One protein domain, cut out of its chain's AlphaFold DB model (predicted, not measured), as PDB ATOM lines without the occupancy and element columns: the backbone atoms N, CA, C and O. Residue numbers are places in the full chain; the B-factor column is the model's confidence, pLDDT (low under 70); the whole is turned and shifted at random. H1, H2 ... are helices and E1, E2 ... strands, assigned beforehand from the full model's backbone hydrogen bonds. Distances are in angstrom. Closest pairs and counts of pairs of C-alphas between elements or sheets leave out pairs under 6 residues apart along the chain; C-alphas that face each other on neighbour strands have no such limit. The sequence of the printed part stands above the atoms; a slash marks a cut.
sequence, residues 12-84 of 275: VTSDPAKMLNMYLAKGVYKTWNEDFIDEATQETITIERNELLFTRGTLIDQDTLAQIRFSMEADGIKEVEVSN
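AT A GLANCE: This is residues 12 to 84 of the 275 residues of the protein "RNA polymerase subunit sigma" of Bacteroides sp (UniProt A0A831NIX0). A long two-stranded arm, the hairpin of E1 and E2, reaches away from a small head that holds H1, H2 and E3. The 73 printed residues, of mixed class, run H1, E1, E2, H2, E3, with one antiparallel sheet, E1 - E2. The whole is loose, with a radius of gyration of the C-alphas of 15.9 A, and spans 52 by 21 by 18 A.

HOW THE PARTS SIT: Start at residues 12 to 13, antiparallel to residues 80 to 81 of E3, residues 80 to 83, which pairs with no named strand. H1, residues 16 to 19, only just touches residues 65 to 69 of H2, residues 62 to 73, with 3 pairs of C-alphas within 8 A; the closest C-alphas, of Pro 16 and Leu 65, are 6.9 A apart. E1, residues 28 to 37, and E2, residues 44 to 54, form an antiparallel hairpin at 159 degrees; find N 30 and O 51 within hydrogen-bond range, 2.8 A. E2 and H2 are near each other, with 6 pairs of C-alphas within 10 A. In H2 every O i to N i+4 pair is within hydrogen-bond range; H1 is too short for such a pair.

IN THESE COORDINATES: Find C-alpha 16 at (11.471, 10.610, -31.121), where H1 begins. E1 runs 29.1 A, E2 31.0 A and H2 16.4 A; E3 ends at C-alpha 83, (11.261, 11.980, -44.625).

THE WHOLE: The C-alphas farthest apart, of Asn 21 and Ala 40, stand 52.2 A apart. The printed part has no cut, its four links are short, and no printed residue is under 70 in pLDDT.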
ATOM      1  N   VAL A  12       8.330   4.928 -41.392       96.81
ATOM      2  CA  VAL A  12       7.358   5.113 -40.316       96.81
ATOM      3  C   VAL A  12       8.049   4.845 -38.981       96.81
ATOM      4  O   VAL A  12       8.850   3.914 -38.870       96.81
ATOM      5  N   THR A  13       7.819   5.697 -37.984       95.62
ATOM      6  CA  THR A  13       8.448   5.569 -36.665       95.62
ATOM      7  C   THR A  13       7.565   6.147 -35.561       95.62
ATOM      8  O   THR A  13       6.776   7.062 -35.791       95.62
ATOM      9  N   SER A  14       7.752   5.639 -34.342       93.56
ATOM     10  CA  SER A  14       7.288   6.228 -33.079       93.56
ATOM     11  C   SER A  14       8.452   6.702 -32.188       93.56
ATOM     12  O   SER A  14       8.230   7.353 -31.173       93.56
ATOM     13  N   ASP A  15       9.704   6.439 -32.589       94.50
ATOM     14  CA  ASP A  15      10.916   6.846 -31.866       94.50
ATOM     15  C   ASP A  15      11.238   8.341 -32.078       94.50
ATOM     16  O   ASP A  15      11.571   8.728 -33.207       94.50
ATOM     17  N   PRO A  16      11.211   9.177 -31.018       92.19
ATOM     18  CA  PRO A  16      11.471  10.610 -31.121       92.19
ATOM     19  C   PRO A  16      12.848  10.965 -31.691       92.19
ATOM     20  O   PRO A  16      12.980  11.944 -32.427       92.19
ATOM     21  N   ALA A  17      13.878  10.165 -31.394       93.38
ATOM     22  CA  ALA A  17      15.238  10.438 -31.860       93.38
ATOM     23  C   ALA A  17      15.358  10.302 -33.384       93.38
ATOM     24  O   ALA A  17      16.166  10.985 -34.010       93.38
ATOM     25  N   LYS A  18      14.524   9.445 -33.985       93.88
ATOM     26  CA  LYS A  18      14.472   9.224 -35.434       93.88
ATOM     27  C   LYS A  18      13.569  10.214 -36.166       93.88
ATOM     28  O   LYS A  18      13.570  10.211 -37.393       93.88
ATOM     29  N   MET A  19      12.773  11.005 -35.450       94.06
ATOM     30  CA  MET A  19      11.890  12.014 -36.043       94.06
ATOM     31  C   MET A  19      12.533  13.397 -36.086       94.06
ATOM     32  O   MET A  19      12.230  14.178 -36.982       94.06
ATOM     33  N   LEU A  20      13.391  13.713 -35.113       94.69
ATOM     34  CA  LEU A  20      13.972  15.043 -34.977       94.69
ATOM     35  C   LEU A  20      14.736  15.454 -36.246       94.69
ATOM     36  O   LEU A  20      15.521  14.678 -36.791       94.69
ATOM     37  N   ASN A  21      14.526  16.695 -36.685       95.19
ATOM     38  CA  ASN A  21      15.077  17.275 -37.914       95.19
ATOM     39  C   ASN A  21      14.645  16.577 -39.217       95.19
ATOM     40  O   ASN A  21      15.243  16.817 -40.266       95.19
ATOM     41  N   MET A  22      13.599  15.751 -39.176       96.44
ATOM     42  CA  MET A  22      12.948  15.195 -40.364       96.44
ATOM     43  C   MET A  22      11.674  15.985 -40.689       96.44
ATOM     44  O   MET A  22      11.186  16.774 -39.884       96.44
ATOM     45  N   TYR A  23      11.108  15.770 -41.871       96.81
ATOM     46  CA  TYR A  23       9.826  16.331 -42.293       96.81
ATOM     47  C   TYR A  23       8.724  15.274 -42.240       96.81
ATOM     48  O   TYR A  23       8.965  14.116 -42.573       96.81
ATOM     49  N   LEU A  24       7.494  15.663 -41.906       95.88
ATOM     50  CA  LEU A  24       6.337  14.771 -42.026       95.88
ATOM     51  C   LEU A  24       6.044  14.453 -43.500       95.88
ATOM     52  O   LEU A  24       5.818  15.352 -44.311       95.88
ATOM     53  N   ALA A  25       6.017  13.171 -43.861       93.75
ATOM     54  CA  ALA A  25       5.793  12.724 -45.238       93.75
ATOM     55  C   ALA A  25       4.306  12.734 -45.647       93.75
ATOM     56  O   ALA A  25       3.987  12.808 -46.837       93.75
ATOM     57  N   LYS A  26       3.394  12.683 -44.670       93.25
ATOM     58  CA  LYS A  26       1.933  12.750 -44.828       93.25
ATOM     59  C   LYS A  26       1.326  13.692 -43.787       93.25
ATOM     60  O   LYS A  26       1.994  14.057 -42.823       93.25
ATOM     61  N   GLY A  27       0.075  14.095 -44.006       92.44
ATOM     62  CA  GLY A  27      -0.716  14.736 -42.957       92.44
ATOM     63  C   GLY A  27      -0.955  13.742 -41.825       92.44
ATOM     64  O   GLY A  27      -1.174  12.558 -42.081       92.44
ATOM     65  N   VAL A  28      -0.859  14.216 -40.589       93.06
ATOM     66  CA  VAL A  28      -1.066  13.399 -39.393       93.06
ATOM     67  C   VAL A  28      -2.456  13.708 -38.868       93.06
ATOM     68  O   VAL A  28      -2.742  14.857 -38.527       93.06
ATOM     69  N   TYR A  29      -3.304  12.687 -38.828       92.69
ATOM     70  CA  TYR A  29      -4.698  12.799 -38.424       92.69
ATOM     71  C   TYR A  29      -4.936  12.020 -37.139       92.69
ATOM     72  O   TYR A  29      -4.396  10.928 -36.967       92.69
ATOM     73  N   LYS A  30      -5.764  12.580 -36.264       90.81
ATOM     74  CA  LYS A  30      -6.403  11.851 -35.180       90.81
ATOM     75  C   LYS A  30      -7.722  11.297 -35.698       90.81
ATOM     76  O   LYS A  30      -8.560  12.067 -36.163       90.81
ATOM     77  N   THR A  31      -7.899   9.988 -35.589       89.19
ATOM     78  CA  THR A  31      -9.093   9.279 -36.059       89.19
ATOM     79  C   THR A  31      -9.842   8.695 -34.868       89.19
ATOM     80  O   THR A  31      -9.227   8.050 -34.019       89.19
ATOM     81  N   TRP A  32     -11.153   8.912 -34.783       89.62
ATOM     82  CA  TRP A  32     -12.010   8.296 -33.763       89.62
ATOM     83  C   TRP A  32     -13.380   7.951 -34.340       89.62
ATOM     84  O   TRP A  32     -13.820   8.551 -35.317       89.62
ATOM     85  N   ASN A  33     -14.055   6.983 -33.726       89.38
ATOM     86  CA  ASN A  33     -15.395   6.566 -34.122       89.38
ATOM     87  C   ASN A  33     -16.439   7.202 -33.203       89.38
ATOM     88  O   ASN A  33     -16.277   7.199 -31.983       89.38
ATOM     89  N   GLU A  34     -17.505   7.726 -33.796       89.44
ATOM     90  CA  GLU A  34     -18.696   8.204 -33.096       89.44
ATOM     91  C   GLU A  34     -19.900   7.373 -33.529       89.44
ATOM     92  O   GLU A  34     -20.203   7.280 -34.719       89.44
ATOM     93  N   ASP A  35     -20.589   6.785 -32.556       89.19
ATOM     94  CA  ASP A  35     -21.812   6.026 -32.790       89.19
ATOM     95  C   ASP A  35     -23.024   6.953 -32.687       89.19
ATOM     96  O   ASP A  35     -23.248   7.609 -31.666       89.19
ATOM     97  N   PHE A  36     -23.823   6.989 -33.750       84.44
ATOM     98  CA  PHE A  36     -25.095   7.697 -33.803       84.44
ATOM     99  C   PHE A  36     -26.232   6.689 -33.909       84.44
ATOM    100  O   PHE A  36     -26.113   5.683 -34.601       84.44
ATOM    101  N   ILE A  37     -27.351   6.959 -33.243       82.44
ATOM    102  CA  ILE A  37     -28.572   6.167 -33.405       82.44
ATOM    103  C   ILE A  37     -29.453   6.911 -34.402       82.44
ATOM    104  O   ILE A  37     -29.825   8.058 -34.156       82.44
ATOM    105  N   ASP A  38     -29.770   6.271 -35.521       82.00
ATOM    106  CA  ASP A  38     -30.743   6.802 -36.472       82.00
ATOM    107  C   ASP A  38     -32.148   6.716 -35.856       82.00
ATOM    108  O   ASP A  38     -32.638   5.637 -35.513       82.00
ATOM    109  N   GLU A  39     -32.802   7.866 -35.683       78.25
ATOM    110  CA  GLU A  39     -34.128   7.965 -35.065       78.25
ATOM    111  C   GLU A  39     -35.222   7.235 -35.861       78.25
ATOM    112  O   GLU A  39     -36.228   6.827 -35.277       78.25
ATOM    113  N   ALA A  40     -35.043   7.045 -37.173       75.81
ATOM    114  CA  ALA A  40     -36.024   6.387 -38.032       75.81
ATOM    115  C   ALA A  40     -35.876   4.859 -38.044       75.81
ATOM    116  O   ALA A  40     -36.880   4.147 -38.139       75.81
ATOM    117  N   THR A  41     -34.647   4.347 -37.950       77.88
ATOM    118  CA  THR A  41     -34.345   2.911 -38.089       77.88
ATOM    119  C   THR A  41     -33.959   2.237 -36.771       77.88
ATOM    120  O   THR A  41     -33.994   1.013 -36.684       77.88
ATOM    121  N   GLN A  42     -33.636   3.017 -35.729       76.19
ATOM    122  CA  GLN A  42     -33.019   2.562 -34.473       76.19
ATOM    123  C   GLN A  42     -31.699   1.795 -34.668       76.19
ATOM    124  O   GLN A  42     -31.219   1.135 -33.744       76.19
ATOM    125  N   GLU A  43     -31.085   1.892 -35.848       81.50
ATOM    126  CA  GLU A  43     -29.785   1.294 -36.119       81.50
ATOM    127  C   GLU A  43     -28.664   2.212 -35.625       81.50
ATOM    128  O   GLU A  43     -28.741   3.441 -35.698       81.50
ATOM    129  N   THR A  44     -27.612   1.598 -35.082       81.12
ATOM    130  CA  THR A  44     -26.403   2.321 -34.679       81.12
ATOM    131  C   THR A  44     -25.498   2.463 -35.895       81.12
ATOM    132  O   THR A  44     -24.994   1.471 -36.418       81.12
ATOM    133  N   ILE A  45     -25.306   3.697 -36.348       83.62
ATOM    134  CA  ILE A  45     -24.408   4.058 -37.439       83.62
ATOM    135  C   ILE A  45     -23.104   4.554 -36.816       83.62
ATOM    136  O   ILE A  45     -23.073   5.603 -36.173       83.62
ATOM    137  N   THR A  46     -22.020   3.813 -37.026       85.56
ATOM    138  CA  THR A  46     -20.674   4.244 -36.637       85.56
ATOM    139  C   THR A  46     -20.089   5.140 -37.725       85.56
ATOM    140  O   THR A  46     -19.980   4.733 -38.883       85.56
ATOM    141  N   ILE A  47     -19.695   6.358 -37.359       87.81
ATOM    142  CA  ILE A  47     -19.057   7.325 -38.254       87.81
ATOM    143  C   ILE A  47     -17.607   7.523 -37.819       87.81
ATOM    144  O   ILE A  47     -17.335   7.903 -36.681       87.81
ATOM    145  N   GLU A  48     -16.675   7.327 -38.748       89.75
ATOM    146  CA  GLU A  48     -15.267   7.660 -38.544       89.75
ATOM    147  C   GLU A  48     -15.051   9.173 -38.729       89.75
ATOM    148  O   GLU A  48     -15.337   9.750 -39.784       89.75
ATOM    149  N   ARG A  49     -14.547   9.833 -37.686       88.88
ATOM    150  CA  ARG A  49     -14.154  11.244 -37.682       88.88
ATOM    151  C   ARG A  49     -12.640  11.361 -37.755       88.88
ATOM    152  O   ARG A  49     -11.916  10.551 -37.186       88.88
ATOM    153  N   ASN A  50     -12.178  12.410 -38.430       90.56
ATOM    154  CA  ASN A  50     -10.764  12.689 -38.644       90.56
ATOM    155  C   ASN A  50     -10.464  14.167 -38.342       90.56
ATOM    156  O   ASN A  50     -11.076  15.057 -38.931       90.56
ATOM    157  N   GLU A  51      -9.500  14.434 -37.458       91.25
ATOM    158  CA  GLU A  51      -8.965  15.771 -37.160       91.25
ATOM    159  C   GLU A  51      -7.514  15.860 -37.635       91.25
ATOM    160  O   GLU A  51      -6.683  15.030 -37.277       91.25
ATOM    161  N   LEU A  52      -7.185  16.872 -38.439       93.06
ATOM    162  CA  LEU A  52      -5.815  17.106 -38.893       93.06
ATOM    163  C   LEU A  52      -4.992  17.759 -37.774       93.06
ATOM    164  O   LEU A  52      -5.208  18.924 -37.457       93.06
ATOM    165  N   LEU A  53      -4.010  17.035 -37.232       92.44
ATOM    166  CA  LEU A  53      -3.100  17.546 -36.202       92.44
ATOM    167  C   LEU A  53      -1.905  18.283 -36.811       92.44
ATOM    168  O   LEU A  53      -1.546  19.372 -36.376       92.44
ATOM    169  N   PHE A  54      -1.288  17.688 -37.837       93.56
ATOM    170  CA  PHE A  54      -0.101  18.249 -38.477       93.56
ATOM    171  C   PHE A  54      -0.193  18.149 -39.989       93.56
ATOM    172  O   PHE A  54      -0.560  17.115 -40.551       93.56
ATOM    173  N   THR A  55       0.202  19.224 -40.665       92.88
ATOM    174  CA  THR A  55       0.228  19.257 -42.125       92.88
ATOM    175  C   THR A  55       1.451  18.521 -42.669       92.88
ATOM    176  O   THR A  55       2.531  18.503 -42.067       92.88
ATOM    177  N   ARG A  56       1.288  17.922 -43.849       94.06
ATOM    178  CA  ARG A  56       2.390  17.312 -44.594       94.06
ATOM    179  C   ARG A  56       3.510  18.330 -44.832       94.06
ATOM    180  O   ARG A  56       3.253  19.468 -45.206       94.06
ATOM    181  N   GLY A  57       4.754  17.885 -44.675       94.56
ATOM    182  CA  GLY A  57       5.966  18.672 -44.895       94.56
ATOM    183  C   GLY A  57       6.315  19.642 -43.762       94.56
ATOM    184  O   GLY A  57       7.237  20.447 -43.922       94.56
ATOM    185  N   THR A  58       5.628  19.557 -42.621       95.44
ATOM    186  CA  THR A  58       6.044  20.216 -41.374       95.44
ATOM    187  C   THR A  58       7.401  19.662 -40.930       95.44
ATOM    188  O   THR A  58       7.608  18.448 -40.964       95.44
ATOM    189  N   LEU A  59       8.332  20.550 -40.563       96.69
ATOM    190  CA  LEU A  59       9.621  20.173 -39.978       96.69
ATOM    191  C   LEU A  59       9.398  19.735 -38.532       96.69
ATOM    192  O   LEU A  59       8.759  20.452 -37.771       96.69
ATOM    193  N   ILE A  60       9.959  18.595 -38.151       96.69
ATOM    194  CA  ILE A  60       9.909  18.102 -36.780       96.69
ATOM    195  C   ILE A  60      11.094  18.694 -36.015       96.69
ATOM    196  O   ILE A  60      12.164  18.093 -35.902       96.69
ATOM    197  N   ASP A  61      10.900  19.917 -35.534       96.31
ATOM    198  CA  ASP A  61      11.771  20.552 -34.549       96.31
ATOM    199  C   ASP A  61      11.420  20.092 -33.123       96.31
ATOM    200  O   ASP A  61      10.599  19.197 -32.919       96.31
ATOM    201  N   GLN A  62      12.073  20.675 -32.118       96.38
ATOM    202  CA  GLN A  62      11.886  20.273 -30.724       96.38
ATOM    203  C   GLN A  62      10.440  20.478 -30.240       96.38
ATOM    204  O   GLN A  62       9.914  19.636 -29.508       96.38
ATOM    205  N   ASP A  63       9.795  21.565 -30.672       96.12
ATOM    206  CA  ASP A  63       8.432  21.917 -30.273       96.12
ATOM    207  C   ASP A  63       7.411  21.008 -30.965       96.12
ATOM    208  O   ASP A  63       6.540  20.431 -30.312       96.12
ATOM    209  N   THR A  64       7.562  20.797 -32.274       94.56
ATOM    210  CA  THR A  64       6.719  19.883 -33.056       94.56
ATOM    211  C   THR A  64       6.860  18.451 -32.550       94.56
ATOM    212  O   THR A  64       5.867  17.741 -32.398       94.56
ATOM    213  N   LEU A  65       8.082  18.023 -32.219       95.56
ATOM    214  CA  LEU A  65       8.332  16.710 -31.631       95.56
ATOM    215  C   LEU A  65       7.619  16.548 -30.284       95.56
ATOM    216  O   LEU A  65       7.035  15.496 -30.027       95.56
ATOM    217  N   ALA A  66       7.651  17.573 -29.427       95.25
ATOM    218  CA  ALA A  66       6.947  17.554 -28.150       95.25
ATOM    219  C   ALA A  66       5.426  17.433 -28.343       95.25
ATOM    220  O   ALA A  66       4.789  16.642 -27.649       95.25
ATOM    221  N   GLN A  67       4.857  18.146 -29.321       94.00
ATOM    222  CA  GLN A  67       3.435  18.040 -29.658       94.00
ATOM    223  C   GLN A  67       3.075  16.645 -30.190       94.00
ATOM    224  O   GLN A  67       2.109  16.054 -29.718       94.00
ATOM    225  N   ILE A  68       3.875  16.080 -31.104       93.44
ATOM    226  CA  ILE A  68       3.673  14.714 -31.621       93.44
ATOM    227  C   ILE A  68       3.701  13.699 -30.475       93.44
ATOM    228  O   ILE A  68       2.823  12.844 -30.391       93.44
ATOM    229  N   ARG A  69       4.672  13.806 -29.560       93.75
ATOM    230  CA  ARG A  69       4.772  12.919 -28.392       93.75
ATOM    231  C   ARG A  69       3.559  13.030 -27.479       93.75
ATOM    232  O   ARG A  69       3.024  12.007 -27.073       93.75
ATOM    233  N   PHE A  70       3.107  14.251 -27.204       93.44
ATOM    234  CA  PHE A  70       1.895  14.474 -26.425       93.44
ATOM    235  C   PHE A  70       0.674  13.829 -27.095       93.44
ATOM    236  O   PHE A  70      -0.100  13.138 -26.438       93.44
ATOM    237  N   SER A  71       0.532  13.978 -28.416       91.69
ATOM    238  CA  SER A  71      -0.534  13.319 -29.178       91.69
ATOM    239  C   SER A  71      -0.422  11.791 -29.165       91.69
ATOM    240  O   SER A  71      -1.455  11.128 -29.169       91.69
ATOM    241  N   MET A  72       0.785  11.222 -29.126       91.38
ATOM    242  CA  MET A  72       0.988   9.773 -28.989       91.38
ATOM    243  C   MET A  72       0.616   9.257 -27.596       91.38
ATOM    244  O   MET A  72      -0.031   8.222 -27.472       91.38
ATOM    245  N   GLU A  73       0.991   9.984 -26.544       90.69
ATOM    246  CA  GLU A  73       0.679   9.623 -25.155       90.69
ATOM    247  C   GLU A  73      -0.825   9.739 -24.848       90.69
ATOM    248  O   GLU A  73      -1.357   8.948 -24.073       90.69
ATOM    249  N   ALA A  74      -1.522  10.681 -25.488       88.62
ATOM    250  CA  ALA A  74      -2.968  10.880 -25.365       88.62
ATOM    251  C   ALA A  74      -3.816   9.970 -26.287       88.62
ATOM    252  O   ALA A  74      -4.988  10.274 -26.516       88.62
ATOM    253  N   ASP A  75      -3.228   8.904 -26.847       78.00
ATOM    254  CA  ASP A  75      -3.844   7.966 -27.809       78.00
ATOM    255  C   ASP A  75      -4.470   8.657 -29.040       78.00
ATOM    256  O   ASP A  75      -5.467   8.222 -29.612       78.00
ATOM    257  N   GLY A  76      -3.897   9.791 -29.451       78.38
ATOM    258  CA  GLY A  76      -4.325  10.531 -30.635       78.38
ATOM    259  C   GLY A  76      -3.737   9.975 -31.930       78.38
ATOM    260  O   GLY A  76      -4.414   9.989 -32.955       78.38
ATOM    261  N   ILE A  77      -2.487   9.500 -31.893       90.06
ATOM    262  CA  ILE A  77      -1.753   8.943 -33.043       90.06
ATOM    263  C   ILE A  77      -0.771   7.859 -32.583       90.06
ATOM    264  O   ILE A  77      -0.199   7.965 -31.505       90.06
ATOM    265  N   LYS A  78      -0.530   6.823 -33.395       90.25
ATOM    266  CA  LYS A  78       0.372   5.706 -33.024       90.25
ATOM    267  C   LYS A  78       1.806   5.900 -33.506       90.25
ATOM    268  O   LYS A  78       2.765   5.587 -32.808       90.25
ATOM    269  N   GLU A  79       1.947   6.398 -34.723       92.19
ATOM    270  CA  GLU A  79       3.216   6.553 -35.418       92.19
ATOM    271  C   GLU A  79       3.087   7.648 -36.474       92.19
ATOM    272  O   GLU A  79       1.981   8.021 -36.873       92.19
ATOM    273  N   VAL A  80       4.224   8.178 -36.915       94.31
ATOM    274  CA  VAL A  80       4.277   9.182 -37.977       94.31
ATOM    275  C   VAL A  80       5.229   8.735 -39.073       94.31
ATOM    276  O   VAL A  80       6.243   8.077 -38.830       94.31
ATOM    277  N   GLU A  81       4.900   9.103 -40.305       96.12
ATOM    278  CA  GLU A  81       5.765   8.872 -41.452       96.12
ATOM    279  C   GLU A  81       6.663  10.089 -41.666       96.12
ATOM    280  O   GLU A  81       6.169  11.203 -41.862       96.12
ATOM    281  N   VAL A  82       7.978   9.879 -41.634       96.38
ATOM    282  CA  VAL A  82       8.980  10.946 -41.726       96.38
ATOM    283  C   VAL A  82       9.857  10.784 -42.961       96.38
ATOM    284  O   VAL A  82      10.061   9.675 -43.456       96.38
ATOM    285  N   SER A  83      10.373  11.900 -43.468       96.50
ATOM    286  CA  SER A  83      11.261  11.980 -44.625       96.50
ATOM    287  C   SER A  83      12.385  12.976 -44.364       96.50
ATOM    288  O   SER A  83      12.170  14.026 -43.763       96.50
ATOM    289  N   ASN A  84      13.591  12.678 -44.840       95.38
ATOM    290  CA  ASN A  84      14.707  13.626 -44.790       95.38
ATOM    291  C   ASN A  84      14.558  14.792 -45.789       95.38
ATOM    292  O   ASN A  84      15.395  15.688 -45.794       95.38
TER     293      ASN A  84